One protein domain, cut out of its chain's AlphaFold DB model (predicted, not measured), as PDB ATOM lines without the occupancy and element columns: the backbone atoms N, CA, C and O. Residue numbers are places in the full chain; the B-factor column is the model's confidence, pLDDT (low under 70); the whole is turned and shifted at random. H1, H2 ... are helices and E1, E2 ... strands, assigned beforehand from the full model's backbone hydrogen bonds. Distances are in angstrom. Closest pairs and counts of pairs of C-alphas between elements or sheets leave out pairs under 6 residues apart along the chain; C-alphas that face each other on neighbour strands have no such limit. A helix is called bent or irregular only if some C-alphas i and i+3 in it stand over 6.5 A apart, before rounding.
ATOM      1  N   LEU A 189      15.038 -10.104 -20.513       96.25
ATOM      2  CA  LEU A 189      15.359 -10.810 -19.279       96.25
ATOM      3  C   LEU A 189      16.818 -11.256 -19.339       96.25
ATOM      4  O   LEU A 189      17.185 -12.090 -20.166       96.25
ATOM      5  N   VAL A 190      17.651 -10.717 -18.455       95.81
ATOM      6  CA  VAL A 190      19.078 -11.049 -18.384       95.81
ATOM      7  C   VAL A 190      19.345 -11.853 -17.122       95.81
ATOM      8  O   VAL A 190      19.329 -11.314 -16.023       95.81
ATOM      9  N   ILE A 191      19.598 -13.150 -17.263       94.94
ATOM     10  CA  ILE A 191      19.981 -14.009 -16.143       94.94
ATOM     11  C   ILE A 191      21.500 -14.001 -16.024       94.94
ATOM     12  O   ILE A 191      22.202 -14.485 -16.913       94.94
ATOM     13  N   VAL A 192      21.992 -13.487 -14.903       92.31
ATOM     14  CA  VAL A 192      23.396 -13.540 -14.512       92.31
ATOM     15  C   VAL A 192      23.534 -14.565 -13.399       92.31
ATOM     16  O   VAL A 192      22.969 -14.385 -12.324       92.31
ATOM     17  N   ALA A 193      24.275 -15.638 -13.651       88.44
ATOM     18  CA  ALA A 193      24.530 -16.671 -12.656       88.44
ATOM     19  C   ALA A 193      26.027 -16.937 -12.590       88.44
ATOM     20  O   ALA A 193      26.629 -17.368 -13.575       88.44
ATOM     21  N   ASP A 194      26.618 -16.677 -11.428       80.88
ATOM     22  CA  ASP A 194      28.032 -16.947 -11.225       80.88
ATOM     23  C   ASP A 194      28.288 -18.450 -11.189       80.88
ATOM     24  O   ASP A 194      27.512 -19.218 -10.610       80.88
ATOM     25  N   LYS A 195      29.425 -18.873 -11.750       69.50
ATOM     26  CA  LYS A 195      29.942 -20.216 -11.488       69.50
ATOM     27  C   LYS A 195      30.288 -20.305 -10.004       69.50
ATOM     28  O   LYS A 195      31.274 -19.721  -9.567       69.50
ATOM     29  N   VAL A 196      29.456 -21.003  -9.241       63.22
ATOM     30  CA  VAL A 196      29.773 -21.396  -7.868       63.22
ATOM     31  C   VAL A 196      30.469 -22.751  -7.920       63.22
ATOM     32  O   VAL A 196      30.139 -23.581  -8.767       63.22
ATOM     33  N   ASP A 197      31.438 -22.963  -7.032       54.06
ATOM     34  CA  ASP A 197      32.214 -24.207  -6.959       54.06
ATOM     35  C   ASP A 197      31.342 -25.440  -6.634       54.06
ATOM     36  O   ASP A 197      31.746 -26.568  -6.918       54.06
ATOM     37  N   SER A 198      30.133 -25.237  -6.087       58.72
ATOM     38  CA  SER A 198      29.109 -26.265  -5.876       58.72
ATOM     39  C   SER A 198      27.788 -25.929  -6.598       58.72
ATOM     40  O   SER A 198      27.385 -24.763  -6.652       58.72
ATOM     41  N   PRO A 199      27.099 -26.938  -7.174       66.12
ATOM     42  CA  PRO A 199      25.783 -26.755  -7.774       66.12
ATOM     43  C   PRO A 199      24.730 -26.466  -6.696       66.12
ATOM     44  O   PRO A 199      24.397 -27.327  -5.883       66.12
ATOM     45  N   ASP A 200      24.168 -25.261  -6.726       77.12
ATOM     46  CA  ASP A 200      23.029 -24.874  -5.893       77.12
ATOM     47  C   ASP A 200      21.732 -25.268  -6.611       77.12
ATOM     48  O   ASP A 200      21.154 -24.501  -7.385       77.12
ATOM     49  N   THR A 201      21.298 -26.508  -6.374       81.88
ATOM     50  CA  THR A 201      20.120 -27.092  -7.039       81.88
ATOM     51  C   THR A 201      18.844 -26.270  -6.847       81.88
ATOM     52  O   THR A 201      18.009 -26.227  -7.756       81.88
ATOM     53  N   LEU A 202      18.685 -25.590  -5.705       82.75
ATOM     54  CA  LEU A 202      17.516 -24.761  -5.426       82.75
ATOM     55  C   LEU A 202      17.550 -23.493  -6.278       82.75
ATOM     56  O   LEU A 202      16.577 -23.190  -6.972       82.75
ATOM     57  N   ARG A 203      18.681 -22.787  -6.272       84.31
ATOM     58  CA  ARG A 203      18.871 -21.580  -7.081       84.31
ATOM     59  C   ARG A 203      18.759 -21.879  -8.575       84.31
ATOM     60  O   ARG A 203      18.076 -21.149  -9.291       84.31
ATOM     61  N   ASP A 204      19.355 -22.968  -9.047       86.75
ATOM     62  CA  ASP A 204      19.292 -23.367 -10.458       86.75
ATOM     63  C   ASP A 204      17.861 -23.734 -10.885       86.75
ATOM     64  O   ASP A 204      17.419 -23.382 -11.987       86.75
ATOM     65  N   SER A 205      17.097 -24.373  -9.991       87.88
ATOM     66  CA  SER A 205      15.670 -24.644 -10.202       87.88
ATOM     67  C   SER A 205      14.857 -23.349 -10.280       87.88
ATOM     68  O   SER A 205      14.048 -23.196 -11.196       87.88
ATOM     69  N   GLN A 206      15.106 -22.384  -9.388       89.75
ATOM     70  CA  GLN A 206      14.452 -21.070  -9.421       89.75
ATOM     71  C   GLN A 206      14.761 -20.313 -10.718       89.75
ATOM     72  O   GLN A 206      13.850 -19.809 -11.369       89.75
ATOM     73  N   LEU A 207      16.024 -20.279 -11.148       91.69
ATOM     74  CA  LEU A 207      16.420 -19.646 -12.410       91.69
ATOM     75  C   LEU A 207      15.768 -20.306 -13.627       91.69
ATOM     76  O   LEU A 207      15.405 -19.625 -14.588       91.69
ATOM     77  N   THR A 208      15.621 -21.631 -13.601       93.00
ATOM     78  CA  THR A 208      14.934 -22.384 -14.656       93.00
ATOM     79  C   THR A 208      13.443 -22.055 -14.683       93.00
ATOM     80  O   THR A 208      12.903 -21.796 -15.757       93.00
ATOM     81  N   ALA A 209      12.795 -21.979 -13.517       93.31
ATOM     82  CA  ALA A 209      11.393 -21.590 -13.396       93.31
ATOM     83  C   ALA A 209      11.146 -20.150 -13.880       93.31
ATOM     84  O   ALA A 209      10.206 -19.915 -14.640       93.31
ATOM     85  N   ILE A 210      12.016 -19.202 -13.513       93.69
ATOM     86  CA  ILE A 210      11.945 -17.808 -13.978       93.69
ATOM     87  C   ILE A 210      12.071 -17.741 -15.502       93.69
ATOM     88  O   ILE A 210      11.234 -17.120 -16.156       93.69
ATOM     89  N   ALA A 211      13.079 -18.413 -16.072       94.31
ATOM     90  CA  ALA A 211      13.289 -18.448 -17.516       94.31
ATOM     91  C   ALA A 211      12.071 -19.018 -18.257       94.31
ATOM     92  O   ALA A 211      11.601 -18.405 -19.208       94.31
ATOM     93  N   ALA A 212      11.532 -20.151 -17.794       94.50
ATOM     94  CA  ALA A 212      10.369 -20.789 -18.408       94.50
ATOM     95  C   ALA A 212       9.103 -19.923 -18.311       94.50
ATOM     96  O   ALA A 212       8.338 -19.828 -19.267       94.50
ATOM     97  N   THR A 213       8.894 -19.260 -17.173       94.88
ATOM     98  CA  THR A 213       7.720 -18.405 -16.939       94.88
ATOM     99  C   THR A 213       7.756 -17.135 -17.789       94.88
ATOM    100  O   THR A 213       6.714 -16.657 -18.233       94.88
ATOM    101  N   CYS A 214       8.950 -16.593 -18.044       93.38
ATOM    102  CA  CYS A 214       9.126 -15.331 -18.763       93.38
ATOM    103  C   CYS A 214       9.395 -15.494 -20.269       93.38
ATOM    104  O   CYS A 214       9.491 -14.480 -20.958       93.38
ATOM    105  N   ASP A 215       9.498 -16.723 -20.790       91.69
ATOM    106  CA  ASP A 215       9.907 -17.016 -22.179       91.69
ATOM    107  C   ASP A 215       9.036 -16.307 -23.234       91.69
ATOM    108  O   ASP A 215       9.526 -15.839 -24.258       91.69
ATOM    109  N   ASN A 216       7.741 -16.143 -22.943       91.25
ATOM    110  CA  ASN A 216       6.798 -15.457 -23.832       91.25
ATOM    111  C   ASN A 216       6.720 -13.937 -23.611       91.25
ATOM    112  O   ASN A 216       6.134 -13.234 -24.432       91.25
ATOM    113  N   ALA A 217       7.249 -13.430 -22.495       92.06
ATOM    114  CA  ALA A 217       7.121 -12.027 -22.098       92.06
ATOM    115  C   ALA A 217       8.370 -11.196 -22.421       92.06
ATOM    116  O   ALA A 217       8.267  -9.987 -22.621       92.06
ATOM    117  N   ALA A 218       9.547 -11.824 -22.465       94.12
ATOM    118  CA  ALA A 218      10.809 -11.133 -22.678       94.12
ATOM    119  C   ALA A 218      11.814 -11.996 -23.440       94.12
ATOM    120  O   ALA A 218      11.830 -13.222 -23.339       94.12
ATOM    121  N   ARG A 219      12.727 -11.343 -24.163       95.38
ATOM    122  CA  ARG A 219      13.852 -12.044 -24.788       95.38
ATOM    123  C   ARG A 219      14.887 -12.404 -23.720       95.38
ATOM    124  O   ARG A 219      15.420 -11.518 -23.052       95.38
ATOM    125  N   LEU A 220      15.179 -13.697 -23.587       95.12
ATOM    126  CA  LEU A 220      16.107 -14.225 -22.587       95.12
ATOM    127  C   LEU A 220      17.573 -14.159 -23.046       95.12
ATOM    128  O   LEU A 220      17.922 -14.655 -24.117       95.12
ATOM    129  N   TYR A 221      18.439 -13.649 -22.172       94.62
ATOM    130  CA  TYR A 221      19.895 -13.722 -22.281       94.62
ATOM    131  C   TYR A 221      20.473 -14.350 -21.016       94.62
ATOM    132  O   TYR A 221      20.061 -14.020 -19.904       94.62
ATOM    133  N   ARG A 222      21.445 -15.250 -21.174       93.06
ATOM    134  CA  ARG A 222      22.176 -15.864 -20.059       93.06
ATOM    135  C   ARG A 222      23.625 -15.416 -20.101       93.06
ATOM    136  O   ARG A 222      24.315 -15.664 -21.087       93.06
ATOM    137  N   LEU A 223      24.076 -14.777 -19.029       90.94
ATOM    138  CA  LEU A 223      25.444 -14.307 -18.871       90.94
ATOM    139  C   LEU A 223      26.133 -15.094 -17.745       90.94
ATOM    140  O   LEU A 223      25.515 -15.358 -16.713       90.94
ATOM    141  N   PRO A 224      27.413 -15.466 -17.918       87.38
ATOM    142  CA  PRO A 224      28.139 -16.279 -16.938       87.38
ATOM    143  C   PRO A 224      28.583 -15.502 -15.687       87.38
ATOM    144  O   PRO A 224      29.082 -16.108 -14.746       87.38
ATOM    145  N   ASN A 225      28.513 -14.169 -15.730       89.81
ATOM    146  CA  ASN A 225      28.813 -13.224 -14.654       89.81
ATOM    147  C   ASN A 225      28.382 -11.813 -15.101       89.81
ATOM    148  O   ASN A 225      27.806 -11.644 -16.178       89.81
ATOM    149  N   THR A 226      28.651 -10.805 -14.276       89.94
ATOM    150  CA  THR A 226      28.288  -9.397 -14.495       89.94
ATOM    151  C   THR A 226      29.184  -8.636 -15.462       89.94
ATOM    152  O   THR A 226      28.764  -7.600 -15.975       89.94
ATOM    153  N   ALA A 227      30.379  -9.144 -15.763       89.06
ATOM    154  CA  ALA A 227      31.347  -8.458 -16.618       89.06
ATOM    155  C   ALA A 227      30.803  -8.060 -18.015       89.06
ATOM    156  O   ALA A 227      31.158  -6.983 -18.482       89.06
ATOM    157  N   PRO A 228      29.917  -8.832 -18.687       90.94
ATOM    158  CA  PRO A 228      29.346  -8.438 -19.977       90.94
ATOM    159  C   PRO A 228      28.211  -7.408 -19.886       90.94
ATOM    160  O   PRO A 228      27.775  -6.915 -20.924       90.94
ATOM    161  N   LEU A 229      27.689  -7.084 -18.694       91.00
ATOM    162  CA  LEU A 229      26.535  -6.182 -18.560       91.00
ATOM    163  C   LEU A 229      26.777  -4.787 -19.161       91.00
ATOM    164  O   LEU A 229      25.888  -4.303 -19.867       91.00
ATOM    165  N   PRO A 230      27.946  -4.138 -18.972       89.88
ATOM    166  CA  PRO A 230      28.254  -2.879 -19.648       89.88
ATOM    167  C   PRO A 230      28.193  -2.987 -21.176       89.88
ATOM    168  O   PRO A 230      27.590  -2.138 -21.833       89.88
ATOM    169  N   ALA A 231      28.788  -4.037 -21.753       89.44
ATOM    170  CA  ALA A 231      28.776  -4.265 -23.196       89.44
ATOM    171  C   ALA A 231      27.354  -4.525 -23.711       89.44
ATOM    172  O   ALA A 231      26.947  -3.945 -24.717       89.44
ATOM    173  N   PHE A 232      26.573  -5.315 -22.973       92.06
ATOM    174  CA  PHE A 232      25.170  -5.582 -23.266       92.06
ATOM    175  C   PHE A 232      24.336  -4.296 -23.291       92.06
ATOM    176  O   PHE A 232      23.650  -4.019 -24.272       92.06
ATOM    177  N   ALA A 233      24.435  -3.469 -22.249       92.31
ATOM    178  CA  ALA A 233      23.707  -2.205 -22.168       92.31
ATOM    179  C   ALA A 233      24.097  -1.238 -23.304       92.31
ATOM    180  O   ALA A 233      23.228  -0.594 -23.897       92.31
ATOM    181  N   ARG A 234      25.384  -1.191 -23.685       91.44
ATOM    182  CA  ARG A 234      25.836  -0.438 -24.867       91.44
ATOM    183  C   ARG A 234      25.245  -0.982 -26.164       91.44
ATOM    184  O   ARG A 234      24.840  -0.183 -27.002       91.44
ATOM    185  N   ALA A 235      25.180  -2.301 -26.338       92.81
ATOM    186  CA  ALA A 235      24.583  -2.915 -27.524       92.81
ATOM    187  C   ALA A 235      23.089  -2.573 -27.639       92.81
ATOM    188  O   ALA A 235      22.629  -2.187 -28.715       92.81
ATOM    189  N   VAL A 236      22.358  -2.618 -26.518       94.31
ATOM    190  CA  VAL A 236      20.950  -2.196 -26.436       94.31
ATOM    191  C   VAL A 236      20.796  -0.739 -26.864       94.31
ATOM    192  O   VAL A 236      20.018  -0.436 -27.771       94.31
ATOM    193  N   PHE A 237      21.597   0.161 -26.287       94.81
ATOM    194  CA  PHE A 237      21.561   1.574 -26.651       94.81
ATOM    195  C   PHE A 237      21.957   1.815 -28.116       94.81
ATOM    196  O   PHE A 237      21.334   2.621 -28.802       94.81
ATOM    197  N   ALA A 238      22.964   1.113 -28.636       93.94
ATOM    198  CA  ALA A 238      23.390   1.248 -30.026       93.94
ATOM    199  C   ALA A 238      22.293   0.816 -31.013       93.94
ATOM    200  O   ALA A 238      22.093   1.488 -32.028       93.94
ATOM    201  N   LYS A 239      21.569  -0.268 -30.698       95.81
ATOM    202  CA  LYS A 239      20.491  -0.820 -31.530       95.81
ATOM    203  C   LYS A 239      19.229   0.041 -31.491       95.81
ATOM    204  O   LYS A 239      18.674   0.343 -32.543       95.81
ATOM    205  N   TRP A 240      18.773   0.433 -30.302       96.38
ATOM    206  CA  TRP A 240      17.463   1.072 -30.130       96.38
ATOM    207  C   TRP A 240      17.520   2.576 -29.877       96.38
ATOM    208  O   TRP A 240      16.490   3.234 -29.964       96.38
ATOM    209  N   ARG A 241      18.700   3.134 -29.575       96.12
ATOM    210  CA  ARG A 241      18.887   4.534 -29.141       96.12
ATOM    211  C   ARG A 241      18.072   4.899 -27.896       96.12
ATOM    212  O   ARG A 241      17.772   6.067 -27.670       96.12
ATOM    213  N   ILE A 242      17.747   3.895 -27.084       94.44
ATOM    214  CA  ILE A 242      17.004   4.006 -25.828       94.44
ATOM    215  C   ILE A 242      17.908   3.459 -24.717       94.44
ATOM    216  O   ILE A 242      18.476   2.376 -24.896       94.44
ATOM    217  N   PRO A 243      18.099   4.187 -23.602       93.62
ATOM    218  CA  PRO A 243      18.869   3.678 -22.476       93.62
ATOM    219  C   PRO A 243      18.152   2.481 -21.858       93.62
ATOM    220  O   PRO A 243      16.923   2.424 -21.817       93.62
ATOM    221  N   LEU A 244      18.924   1.531 -21.341       91.69
ATOM    222  CA  LEU A 244      18.389   0.276 -20.819       91.69
ATOM    223  C   LEU A 244      17.350   0.474 -19.701       91.69
ATOM    224  O   LEU A 244      16.378  -0.271 -19.610       91.69
ATOM    225  N   SER A 245      17.505   1.527 -18.903       91.38
ATOM    226  CA  SER A 245      16.568   1.876 -17.834       91.38
ATOM    227  C   SER A 245      15.163   2.237 -18.314       91.38
ATOM    228  O   SER A 245      14.225   2.240 -17.525       91.38
ATOM    229  N   MET A 246      14.997   2.505 -19.611       91.38
ATOM    230  CA  MET A 246      13.717   2.833 -20.236       91.38
ATOM    231  C   MET A 246      13.138   1.688 -21.072       91.38
ATOM    232  O   MET A 246      12.050   1.832 -21.624       91.38
ATOM    233  N   THR A 247      13.829   0.552 -21.195       88.81
ATOM    234  CA  THR A 247      13.346  -0.575 -22.015       88.81
ATOM    235  C   THR A 247      12.444  -1.539 -21.243       88.81
ATOM    236  O   THR A 247      11.954  -2.501 -21.829       88.81
ATOM    237  N   GLY A 248      12.257  -1.331 -19.933       84.88
ATOM    238  CA  GLY A 248      11.557  -2.281 -19.060       84.88
ATOM    239  C   GLY A 248      12.320  -3.599 -18.871       84.88
ATOM    240  O   GLY A 248      11.716  -4.631 -18.602       84.88
ATOM    241  N   SER A 249      13.642  -3.587 -19.068       88.12
ATOM    242  CA  SER A 249      14.477  -4.785 -18.945       88.12
ATOM    243  C   SER A 249      14.778  -5.121 -17.486       88.12
ATOM    244  O   SER A 249      15.084  -4.240 -16.676       88.12
ATOM    245  N   THR A 250      14.786  -6.419 -17.188       87.56
ATOM    246  CA  THR A 250      15.066  -6.955 -15.854       87.56
ATOM    247  C   THR A 250      16.289  -7.869 -15.894       87.56
ATOM    248  O   THR A 250      16.359  -8.816 -16.679       87.56
ATOM    249  N   ALA A 251      17.259  -7.601 -15.024       84.50
ATOM    250  CA  ALA A 251      18.334  -8.515 -14.682       84.50
ATOM    251  C   ALA A 251      17.944  -9.361 -13.467       84.50
ATOM    252  O   ALA A 251      17.590  -8.840 -12.408       84.50
ATOM    253  N   VAL A 252      18.076 -10.674 -13.605       88.81
ATOM    254  CA  VAL A 252      18.043 -11.612 -12.485       88.81
ATOM    255  C   VAL A 252      19.480 -11.967 -12.155       88.81
ATOM    256  O   VAL A 252      20.145 -12.648 -12.934       88.81
ATOM    257  N   VAL A 253      19.964 -11.496 -11.010       85.44
ATOM    258  CA  VAL A 253      21.337 -11.739 -10.563       85.44
ATOM    259  C   VAL A 253      21.324 -12.794  -9.467       85.44
ATOM    260  O   VAL A 253      21.026 -12.525  -8.303       85.44
ATOM    261  N   ALA A 254      21.662 -14.015  -9.863       84.62
ATOM    262  CA  ALA A 254      21.891 -15.146  -8.980       84.62
ATOM    263  C   ALA A 254      23.340 -15.132  -8.484       84.62
ATOM    264  O   ALA A 254      24.195 -15.897  -8.938       84.62
ATOM    265  N   SER A 255      23.612 -14.217  -7.557       84.44
ATOM    266  CA  SER A 255      24.925 -14.021  -6.955       84.44
ATOM    267  C   SER A 255      24.790 -13.728  -5.470       84.44
ATOM    268  O   SER A 255      23.877 -13.028  -5.038       84.44
ATOM    269  N   SER A 256      25.743 -14.225  -4.684       80.12
ATOM    270  CA  SER A 256      25.929 -13.789  -3.301       80.12
ATOM    271  C   SER A 256      26.664 -12.446  -3.206       80.12
ATOM    272  O   SER A 256      26.741 -11.882  -2.115       80.12
ATOM    273  N   SER A 257      27.206 -11.923  -4.308       88.94
ATOM    274  CA  SER A 257      27.882 -10.629  -4.346       88.94
ATOM    275  C   SER A 257      26.875  -9.486  -4.477       88.94
ATOM    276  O   SER A 257      26.042  -9.460  -5.388       88.94
ATOM    277  N   LEU A 258      26.973  -8.511  -3.570       91.19
ATOM    278  CA  LEU A 258      26.149  -7.306  -3.629       91.19
ATOM    279  C   LEU A 258      26.579  -6.392  -4.774       91.19
ATOM    280  O   LEU A 258      25.710  -5.856  -5.461       91.19
ATOM    281  N   ILE A 259      27.888  -6.250  -5.022       94.38
ATOM    282  CA  ILE A 259      28.382  -5.343  -6.075       94.38
ATOM    283  C   ILE A 259      27.875  -5.742  -7.460       94.38
ATOM    284  O   ILE A 259      27.670  -4.886  -8.312       94.38
ATOM    285  N   ARG A 260      27.607  -7.032  -7.678       93.50
ATOM    286  CA  ARG A 260      27.118  -7.552  -8.955       93.50
ATOM    287  C   ARG A 260      25.698  -7.101  -9.259       93.50
ATOM    288  O   ARG A 260      25.445  -6.543 -10.324       93.50
ATOM    289  N   GLY A 261      24.770  -7.311  -8.329       94.44
ATOM    290  CA  GLY A 261      23.393  -6.876  -8.555       94.44
ATOM    291  C   GLY A 261      23.234  -5.366  -8.400       94.44
ATOM    292  O   GLY A 261      22.636  -4.754  -9.277       94.44
ATOM    293  N   LEU A 262      23.836  -4.727  -7.390       96.12
ATOM    294  CA  LEU A 262      23.801  -3.262  -7.265       96.12
ATOM    295  C   LEU A 262      24.493  -2.562  -8.440       96.12
ATOM    296  O   LEU A 262      24.025  -1.519  -8.883       96.12
ATOM    297  N   GLY A 263      25.553  -3.150  -8.993       94.69
ATOM    298  CA  GLY A 263      26.178  -2.672 -10.221       94.69
ATOM    299  C   GLY A 263      25.240  -2.801 -11.419       94.69
ATOM    300  O   GLY A 263      25.082  -1.843 -12.165       94.69
ATOM    301  N   ALA A 264      24.539  -3.931 -11.576       94.69
ATOM    302  CA  ALA A 264      23.498  -4.067 -12.600       94.69
ATOM    303  C   ALA A 264      22.390  -3.013 -12.429       94.69
ATOM    304  O   ALA A 264      21.995  -2.370 -13.399       94.69
ATOM    305  N   LEU A 265      21.942  -2.777 -11.194       95.25
ATOM    306  CA  LEU A 265      20.963  -1.740 -10.888       95.25
ATOM    307  C   LEU A 265      21.493  -0.357 -11.299       95.25
ATOM    308  O   LEU A 265      20.848   0.328 -12.076       95.25
ATOM    309  N   ALA A 266      22.715   0.011 -10.907       94.19
ATOM    310  CA  ALA A 266      23.340   1.279 -11.291       94.19
ATOM    311  C   ALA A 266      23.509   1.455 -12.817       94.19
ATOM    312  O   ALA A 266      23.447   2.574 -13.329       94.19
ATOM    313  N   LEU A 267      23.679   0.357 -13.562       92.44
ATOM    314  CA  LEU A 267      23.745   0.351 -15.030       92.44
ATOM    315  C   LEU A 267      22.375   0.495 -15.716       92.44
ATOM    316  O   LEU A 267      22.322   0.574 -16.944       92.44
ATOM    317  N   GLY A 268      21.278   0.554 -14.956       93.62
ATOM    318  CA  GLY A 268      19.930   0.774 -15.476       93.62
ATOM    319  C   GLY A 268      19.077  -0.484 -15.623       93.62
ATOM    320  O   GLY A 268      18.024  -0.416 -16.247       93.62
ATOM    321  N   PHE A 269      19.490  -1.636 -15.090       94.38
ATOM    322  CA  PHE A 269      18.644  -2.833 -15.091       94.38
ATOM    323  C   PHE A 269      17.665  -2.787 -13.917       94.38
ATOM    324  O   PHE A 269      18.078  -2.488 -12.802       94.38
ATOM    325  N   SER A 270      16.401  -3.183 -14.102       95.69
ATOM    326  CA  SER A 270      15.609  -3.597 -12.934       95.69
ATOM    327  C   SER A 270      16.224  -4.874 -12.364       95.69
ATOM    328  O   SER A 270      16.600  -5.757 -13.127       95.69
ATOM    329  N   LEU A 271      16.378  -4.979 -11.048       96.00
ATOM    330  CA  LEU A 271      17.172  -6.033 -10.417       96.00
ATOM    331  C   LEU A 271      16.297  -6.957  -9.579       96.00
ATOM    332  O   LEU A 271      15.770  -6.529  -8.563       96.00
ATOM    333  N   ALA A 272      16.260  -8.240  -9.912       94.88
ATOM    334  CA  ALA A 272      15.845  -9.296  -8.994       94.88
ATOM    335  C   ALA A 272      17.089 -10.060  -8.519       94.88
ATOM    336  O   ALA A 272      17.789 -10.662  -9.336       94.88
ATOM    337  N   SER A 273      17.395 -10.043  -7.219       92.44
ATOM    338  CA  SER A 273      18.542 -10.785  -6.678       92.44
ATOM    339  C   SER A 273      18.111 -12.117  -6.068       92.44
ATOM    340  O   SER A 273      17.075 -12.211  -5.409       92.44
ATOM    341  N   ILE A 274      18.923 -13.155  -6.274       89.69
ATOM    342  CA  ILE A 274      18.723 -14.474  -5.667       89.69
ATOM    343  C   ILE A 274      20.050 -14.915  -5.026       89.69
ATOM    344  O   ILE A 274      20.983 -15.268  -5.753       89.69
ATOM    345  N   PRO A 275      20.162 -14.908  -3.683       87.00
ATOM    346  CA  PRO A 275      19.131 -14.532  -2.708       87.00
ATOM    347  C   PRO A 275      18.821 -13.020  -2.681       87.00
ATOM    348  O   PRO A 275      19.574 -12.193  -3.199       87.00
ATOM    349  N   GLY A 276      17.703 -12.661  -2.045       88.88
ATOM    350  CA  GLY A 276      17.336 -11.269  -1.772       88.88
ATOM    351  C   GLY A 276      18.351 -10.560  -0.868       88.88
ATOM    352  O   GLY A 276      18.984 -11.185  -0.014       88.88
ATOM    353  N   TYR A 277      18.505  -9.249  -1.040       91.56
ATOM    354  CA  TYR A 277      19.393  -8.437  -0.209       91.56
ATOM    355  C   TYR A 277      18.847  -8.212   1.206       91.56
ATOM    356  O   TYR A 277      17.637  -8.038   1.374       91.56
ATOM    357  N   PRO A 278      19.723  -8.170   2.231       90.81
ATOM    358  CA  PRO A 278      19.315  -8.035   3.624       90.81
ATOM    359  C   PRO A 278      18.997  -6.575   3.986       90.81
ATOM    360  O   PRO A 278      19.672  -5.968   4.813       90.81
ATOM    361  N   ILE A 279      17.992  -5.997   3.328       93.50
ATOM    362  CA  ILE A 279      17.604  -4.583   3.476       93.50
ATOM    363  C   ILE A 279      16.277  -4.381   4.214       93.50
ATOM    364  O   ILE A 279      15.939  -3.253   4.560       93.50
ATOM    365  N   GLY A 280      15.540  -5.460   4.498       92.25
ATOM    366  CA  GLY A 280      14.189  -5.397   5.076       92.25
ATOM    367  C   GLY A 280      14.109  -4.837   6.503       92.25
ATOM    368  O   GLY A 280      13.022  -4.700   7.052       92.25
ATOM    369  N   GLY A 281      15.244  -4.528   7.136       92.62
ATOM    370  CA  GLY A 281      15.289  -3.814   8.409       92.62
ATOM    371  C   GLY A 281      15.063  -2.303   8.300       92.62
ATOM    372  O   GLY A 281      14.849  -1.660   9.327       92.62
ATOM    373  N   SER A 282      15.103  -1.735   7.090       94.94
ATOM    374  CA  SER A 282      14.969  -0.298   6.845       94.94
ATOM    375  C   SER A 282      13.993  -0.013   5.708       94.94
ATOM    376  O   SER A 282      14.296  -0.237   4.535       94.94
ATOM    377  N   ALA A 283      12.846   0.578   6.051       94.56
ATOM    378  CA  ALA A 283      11.864   1.021   5.065       94.56
ATOM    379  C   ALA A 283      12.412   2.145   4.169       94.56
ATOM    380  O   ALA A 283      12.013   2.250   3.012       94.56
ATOM    381  N   ARG A 284      13.344   2.970   4.675       96.00
ATOM    382  CA  ARG A 284      13.997   4.018   3.876       96.00
ATOM    383  C   ARG A 284      14.935   3.431   2.825       96.00
ATOM    384  O   ARG A 284      14.836   3.803   1.661       96.00
ATOM    385  N   VAL A 285      15.800   2.484   3.200       97.00
ATOM    386  CA  VAL A 285      16.708   1.820   2.246       97.00
ATOM    387  C   VAL A 285      15.923   0.995   1.226       97.00
ATOM    388  O   VAL A 285      16.196   1.068   0.027       97.00
ATOM    389  N   GLU A 286      14.920   0.239   1.679       95.81
ATOM    390  CA  GLU A 286      14.041  -0.516   0.785       95.81
ATOM    391  C   GLU A 286      13.259   0.413  -0.152       95.81
ATOM    392  O   GLU A 286      13.243   0.192  -1.362       95.81
ATOM    393  N   GLY A 287      12.670   1.490   0.375       96.81
ATOM    394  CA  GLY A 287      11.935   2.489  -0.401       96.81
ATOM    395  C   GLY A 287      12.805   3.205  -1.433       96.81
ATOM    396  O   GLY A 287      12.360   3.417  -2.562       96.81
ATOM    397  N   TYR A 288      14.064   3.495  -1.099       96.75
ATOM    398  CA  TYR A 288      15.029   4.051  -2.045       96.75
ATOM    399  C   TYR A 288      15.264   3.092  -3.223       96.75
ATOM    400  O   TYR A 288      15.076   3.461  -4.383       96.75
ATOM    401  N   LEU A 289      15.607   1.832  -2.937       96.19
ATOM    402  CA  LEU A 289      15.952   0.848  -3.967       96.19
ATOM    403  C   LEU A 289      14.752   0.388  -4.810       96.19
ATOM    404  O   LEU A 289      14.925   0.076  -5.990       96.19
ATOM    405  N   THR A 290      13.553   0.324  -4.229       94.75
ATOM    406  CA  THR A 290      12.343  -0.202  -4.895       94.75
ATOM    407  C   THR A 290      11.475   0.892  -5.529       94.75
ATOM    408  O   THR A 290      10.906   0.684  -6.604       94.75
ATOM    409  N   GLY A 291      11.370   2.056  -4.877       94.69
ATOM    410  CA  GLY A 291      10.462   3.146  -5.239       94.69
ATOM    411  C   GLY A 291      11.175   4.346  -5.852       94.69
ATOM    412  O   GLY A 291      10.884   4.700  -6.994       94.69
ATOM    413  N   GLN A 292      12.125   4.948  -5.129       94.06
ATOM    414  CA  GLN A 292      12.812   6.165  -5.585       94.06
ATOM    415  C   GLN A 292      13.557   5.919  -6.901       94.06
ATOM    416  O   GLN A 292      13.348   6.639  -7.873       94.06
ATOM    417  N   MET A 293      14.320   4.823  -6.981       93.25
ATOM    418  CA  MET A 293      14.998   4.397  -8.212       93.25
ATOM    419  C   MET A 293      14.033   4.266  -9.404       93.25
ATOM    420  O   MET A 293      14.343   4.704 -10.515       93.25
ATOM    421  N   ARG A 294      12.831   3.715  -9.173       94.12
ATOM    422  CA  ARG A 294      11.806   3.572 -10.218       94.12
ATOM    423  C   ARG A 294      11.320   4.931 -10.703       94.12
ATOM    424  O   ARG A 294      11.191   5.124 -11.908       94.12
ATOM    425  N   SER A 295      11.029   5.833  -9.767       93.12
ATOM    426  CA  SER A 295      10.537   7.183 -10.051       93.12
ATOM    427  C   SER A 295      11.569   8.002 -10.824       93.12
ATOM    428  O   SER A 295      11.244   8.601 -11.846       93.12
ATOM    429  N   ASP A 296      12.815   7.987 -10.360       91.19
ATOM    430  CA  ASP A 296      13.858   8.866 -10.885       91.19
ATOM    431  C   ASP A 296      14.469   8.332 -12.177       91.19
ATOM    432  O   ASP A 296      14.866   9.106 -13.051       91.19
ATOM    433  N   PHE A 297      14.542   7.004 -12.316       90.75
ATOM    434  CA  PHE A 297      15.335   6.381 -13.367       90.75
ATOM    435  C   PHE A 297      14.619   5.291 -14.168       90.75
ATOM    436  O   PHE A 297      15.233   4.728 -15.073       90.75
ATOM    437  N   GLY A 298      13.367   4.948 -13.858       90.50
ATOM    438  CA  GLY A 298      12.579   3.961 -14.612       90.50
ATOM    439  C   GLY A 298      12.901   2.488 -14.328       90.50
ATOM    440  O   GLY A 298      12.299   1.605 -14.934       90.50
ATOM    441  N   HIS A 299      13.805   2.198 -13.392       93.19
ATOM    442  CA  HIS A 299      14.213   0.839 -13.026       93.19
ATOM    443  C   HIS A 299      14.389   0.729 -11.508       93.19
ATOM    444  O   HIS A 299      14.568   1.736 -10.833       93.19
ATOM    445  N   ALA A 300      14.295  -0.475 -10.948       95.44
ATOM    446  CA  ALA A 300      14.311  -0.649  -9.496       95.44
ATOM    447  C   ALA A 300      14.790  -2.027  -9.060       95.44
ATOM    448  O   ALA A 300      14.765  -2.988  -9.830       95.44
ATOM    449  N   TYR A 301      15.155  -2.130  -7.786       95.81
ATOM    450  CA  TYR A 301      15.241  -3.409  -7.108       95.81
ATOM    451  C   TYR A 301      13.840  -4.010  -6.944       95.81
ATOM    452  O   TYR A 301      12.889  -3.346  -6.533       95.81
ATOM    453  N   LEU A 302      13.722  -5.284  -7.281       93.75
ATOM    454  CA  LEU A 302      12.529  -6.100  -7.179       93.75
ATOM    455  C   LEU A 302      12.706  -6.976  -5.944       93.75
ATOM    456  O   LEU A 302      13.275  -8.067  -6.013       93.75
ATOM    457  N   ALA A 303      12.252  -6.472  -4.799       88.31
ATOM    458  CA  ALA A 303      12.199  -7.274  -3.589       88.31
ATOM    459  C   ALA A 303      11.268  -8.466  -3.846       88.31
ATOM    460  O   ALA A 303      10.088  -8.271  -4.124       88.31
ATOM    461  N   ILE A 304      11.807  -9.688  -3.794       84.50
ATOM    462  CA  ILE A 304      11.024 -10.922  -3.915       84.50
ATOM    463  C   ILE A 304      10.625 -11.342  -2.498       84.50
ATOM    464  O   ILE A 304      11.497 -11.749  -1.722       84.50
ATOM    465  N   PRO A 305       9.338 -11.245  -2.120       78.62
ATOM    466  CA  PRO A 305       8.887 -11.692  -0.815       78.62
ATOM    467  C   PRO A 305       9.192 -13.183  -0.613       78.62
ATOM    468  O   PRO A 305       9.000 -13.969  -1.538       78.62
ATOM    469  N   PRO A 306       9.544 -13.634   0.605       73.12
ATOM    470  CA  PRO A 306       9.879 -15.040   0.866       73.12
ATOM    471  C   PRO A 306       8.777 -16.053   0.515       73.12
ATOM    472  O   PRO A 306       9.041 -17.248   0.423       73.12
ATOM    473  N   ARG A 307       7.525 -15.591   0.396       76.19
ATOM    474  CA  ARG A 307       6.342 -16.415   0.100       76.19
ATOM    475  C   ARG A 307       5.850 -16.283  -1.338       76.19
ATOM    476  O   ARG A 307       4.920 -16.991  -1.711       76.19
ATOM    477  N   GLU A 308       6.406 -15.352  -2.104       83.50
ATOM    478  CA  GLU A 308       6.030 -15.153  -3.498       83.50
ATOM    479  C   GLU A 308       6.947 -15.981  -4.396       83.50
ATOM    480  O   GLU A 308       8.142 -16.126  -4.136       83.50
ATOM    481  N   ASP A 309       6.379 -16.537  -5.463       88.25
ATOM    482  CA  ASP A 309       7.168 -17.197  -6.491       88.25
ATOM    483  C   ASP A 309       8.025 -16.148  -7.219       88.25
ATOM    484  O   ASP A 309       7.506 -15.198  -7.814       88.25
ATOM    485  N   ALA A 310       9.347 -16.328  -7.179       88.44
ATOM    486  CA  ALA A 310      10.307 -15.451  -7.842       88.44
ATOM    487  C   ALA A 310       9.996 -15.257  -9.336       88.44
ATOM    488  O   ALA A 310      10.159 -14.157  -9.860       88.44
ATOM    489  N   ALA A 311       9.502 -16.294 -10.016       91.56
ATOM    490  CA  ALA A 311       9.120 -16.228 -11.419       91.56
ATOM    491  C   ALA A 311       7.924 -15.301 -11.650       91.56
ATOM    492  O   ALA A 311       7.923 -14.527 -12.605       91.56
ATOM    493  N   VAL A 312       6.942 -15.315 -10.745       91.12
ATOM    494  CA  VAL A 312       5.771 -14.428 -10.808       91.12
ATOM    495  C   VAL A 312       6.168 -12.979 -10.531       91.12
ATOM    496  O   VAL A 312       5.718 -12.077 -11.242       91.12
ATOM    497  N   ALA A 313       7.033 -12.748  -9.539       90.19
ATOM    498  CA  ALA A 313       7.534 -11.412  -9.221       90.19
ATOM    499  C   ALA A 313       8.327 -10.807 -10.395       90.19
ATOM    500  O   ALA A 313       8.096  -9.658 -10.779       90.19
ATOM    501  N   VAL A 314       9.215 -11.596 -11.016       92.44
ATOM    502  CA  VAL A 314       9.983 -11.169 -12.196       92.44
ATOM    503  C   VAL A 314       9.062 -10.927 -13.392       92.44
ATOM    504  O   VAL A 314       9.180  -9.882 -14.028       92.44
ATOM    505  N   LEU A 315       8.105 -11.818 -13.669       92.62
ATOM    506  CA  LEU A 315       7.156 -11.648 -14.772       92.62
ATOM    507  C   LEU A 315       6.367 -10.338 -14.645       92.62
ATOM    508  O   LEU A 315       6.291  -9.581 -15.608       92.62
ATOM    509  N   ARG A 316       5.860 -10.025 -13.445       90.81
ATOM    510  CA  ARG A 316       5.138  -8.769 -13.176       90.81
ATOM    511  C   ARG A 316       5.987  -7.532 -13.463       90.81
ATOM    512  O   ARG A 316       5.447  -6.505 -13.846       90.81
ATOM    513  N   SER A 317       7.303  -7.608 -13.274       87.38
ATOM    514  CA  SER A 317       8.196  -6.484 -13.579       87.38
ATOM    515  C   SER A 317       8.386  -6.247 -15.080       87.38
ATOM    516  O   SER A 317       8.656  -5.117 -15.479       87.38
ATOM    517  N   LEU A 318       8.248  -7.302 -15.889       87.19
ATOM    518  CA  LEU A 318       8.427  -7.276 -17.342       87.19
ATOM    519  C   LEU A 318       7.142  -6.866 -18.076       87.19
ATOM    520  O   LEU A 318       7.205  -6.388 -19.207       87.19
ATOM    521  N   THR A 319       5.982  -7.063 -17.444       83.25
ATOM    522  CA  THR A 319       4.667  -6.698 -17.978       83.25
ATOM    523  C   THR A 319       4.144  -5.447 -17.259       83.25
ATOM    524  O   THR A 319       3.682  -5.580 -16.123       83.25
TER     525      THR A 319
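AT A GLANCE: This is residues 189 to 319 of the 320 residues of an uncharacterized protein of Syntrophus sp. (in: Bacteria) (UniProt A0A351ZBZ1). A four-stranded parallel sheet, E2 E1 E3 E4, is the core, with H1 and H5 packed side by side on one face and H3 on the other, three layers in all. H4 lies past the E4 edge and H2 reaches away from the sheet, each only grazing it; residues 197 to 202, of which 201 and 202 belong to H1, stick out. The printed part has 131 residues with five named helices and four named strands, in the order E1 H1 E2 H2 E3 H3 E4 H4 H5, a mixed class. It is compact, with a radius of gyration of the C-alphas of 13.9 A, and rounded, spanning 38 by 32 by 27 A.

IN THESE COORDINATES: E1, residues 189 to 193, begins at C-alpha 189 (15.359, -10.810, -19.279) and is 12.7 A long. H1, residues 201 to 214, is 19.9 A long. E2 is residues 219 to 223, and H2, residues 229 to 240, is 16.4 A long. E3 is residues 250 to 254, H3 residues 258 to 266 and E4 residues 270 to 273. H4, residues 283 to 297, is 19.5 A long; it is neither bent nor irregular, but only just: C-alphas 289 and 292 are 6.4 A apart. H5, residues 310 to 318, ends at C-alpha 318 (8.427, -7.276, -17.342).

HOW THE PARTS SIT: E1 and E3 are inner strands, E2 and E4 edge strands. N 191 and O 221 of E1 and E2 are 2.8 A apart, N 190 and O 250 of E1 and E3 2.9 A, and N 251 and O 270 of E3 and E4 2.7 A, each within hydrogen-bond range. E1, H1, E2 and E3, H3, E4 are strand-helix-strand units, two parallel neighbour strands with a helix between; E2, H2, E3 is a split one, with E1 between its strands. The three crossovers are right-handed. H1, at a height over the sheet of 10.1 A, runs along the strands, over E1 and only just over E3, where 3 of its C-alphas fall. H5, on the same face, lies over E3. H1 and H5 touch, with C-alphas of Ile 210 and Ala 311 closest at 4.1 A, at a shallow tilt of 34 degrees, only just short of steep, the same way. H3, on the opposite face, lies over E3 and E4 at a height of 8.7 A. H2 grazes the sheet with residues 229 to 232, H4 with residues 289 to 297. Every O i to N i+4 pair is within hydrogen-bond range in H1, H2, H3 and H5, and 9 of 11 are in H4.

THE WHOLE: The C-alphas of Lys 239 and Gly 281, the two farthest apart, are 40.4 A apart. The printed part has no cut. The link from H4 to H5, residues 298 to 309, is long. The mean pLDDT of the printed part is 90.0; residues 195 to 199 are under 70.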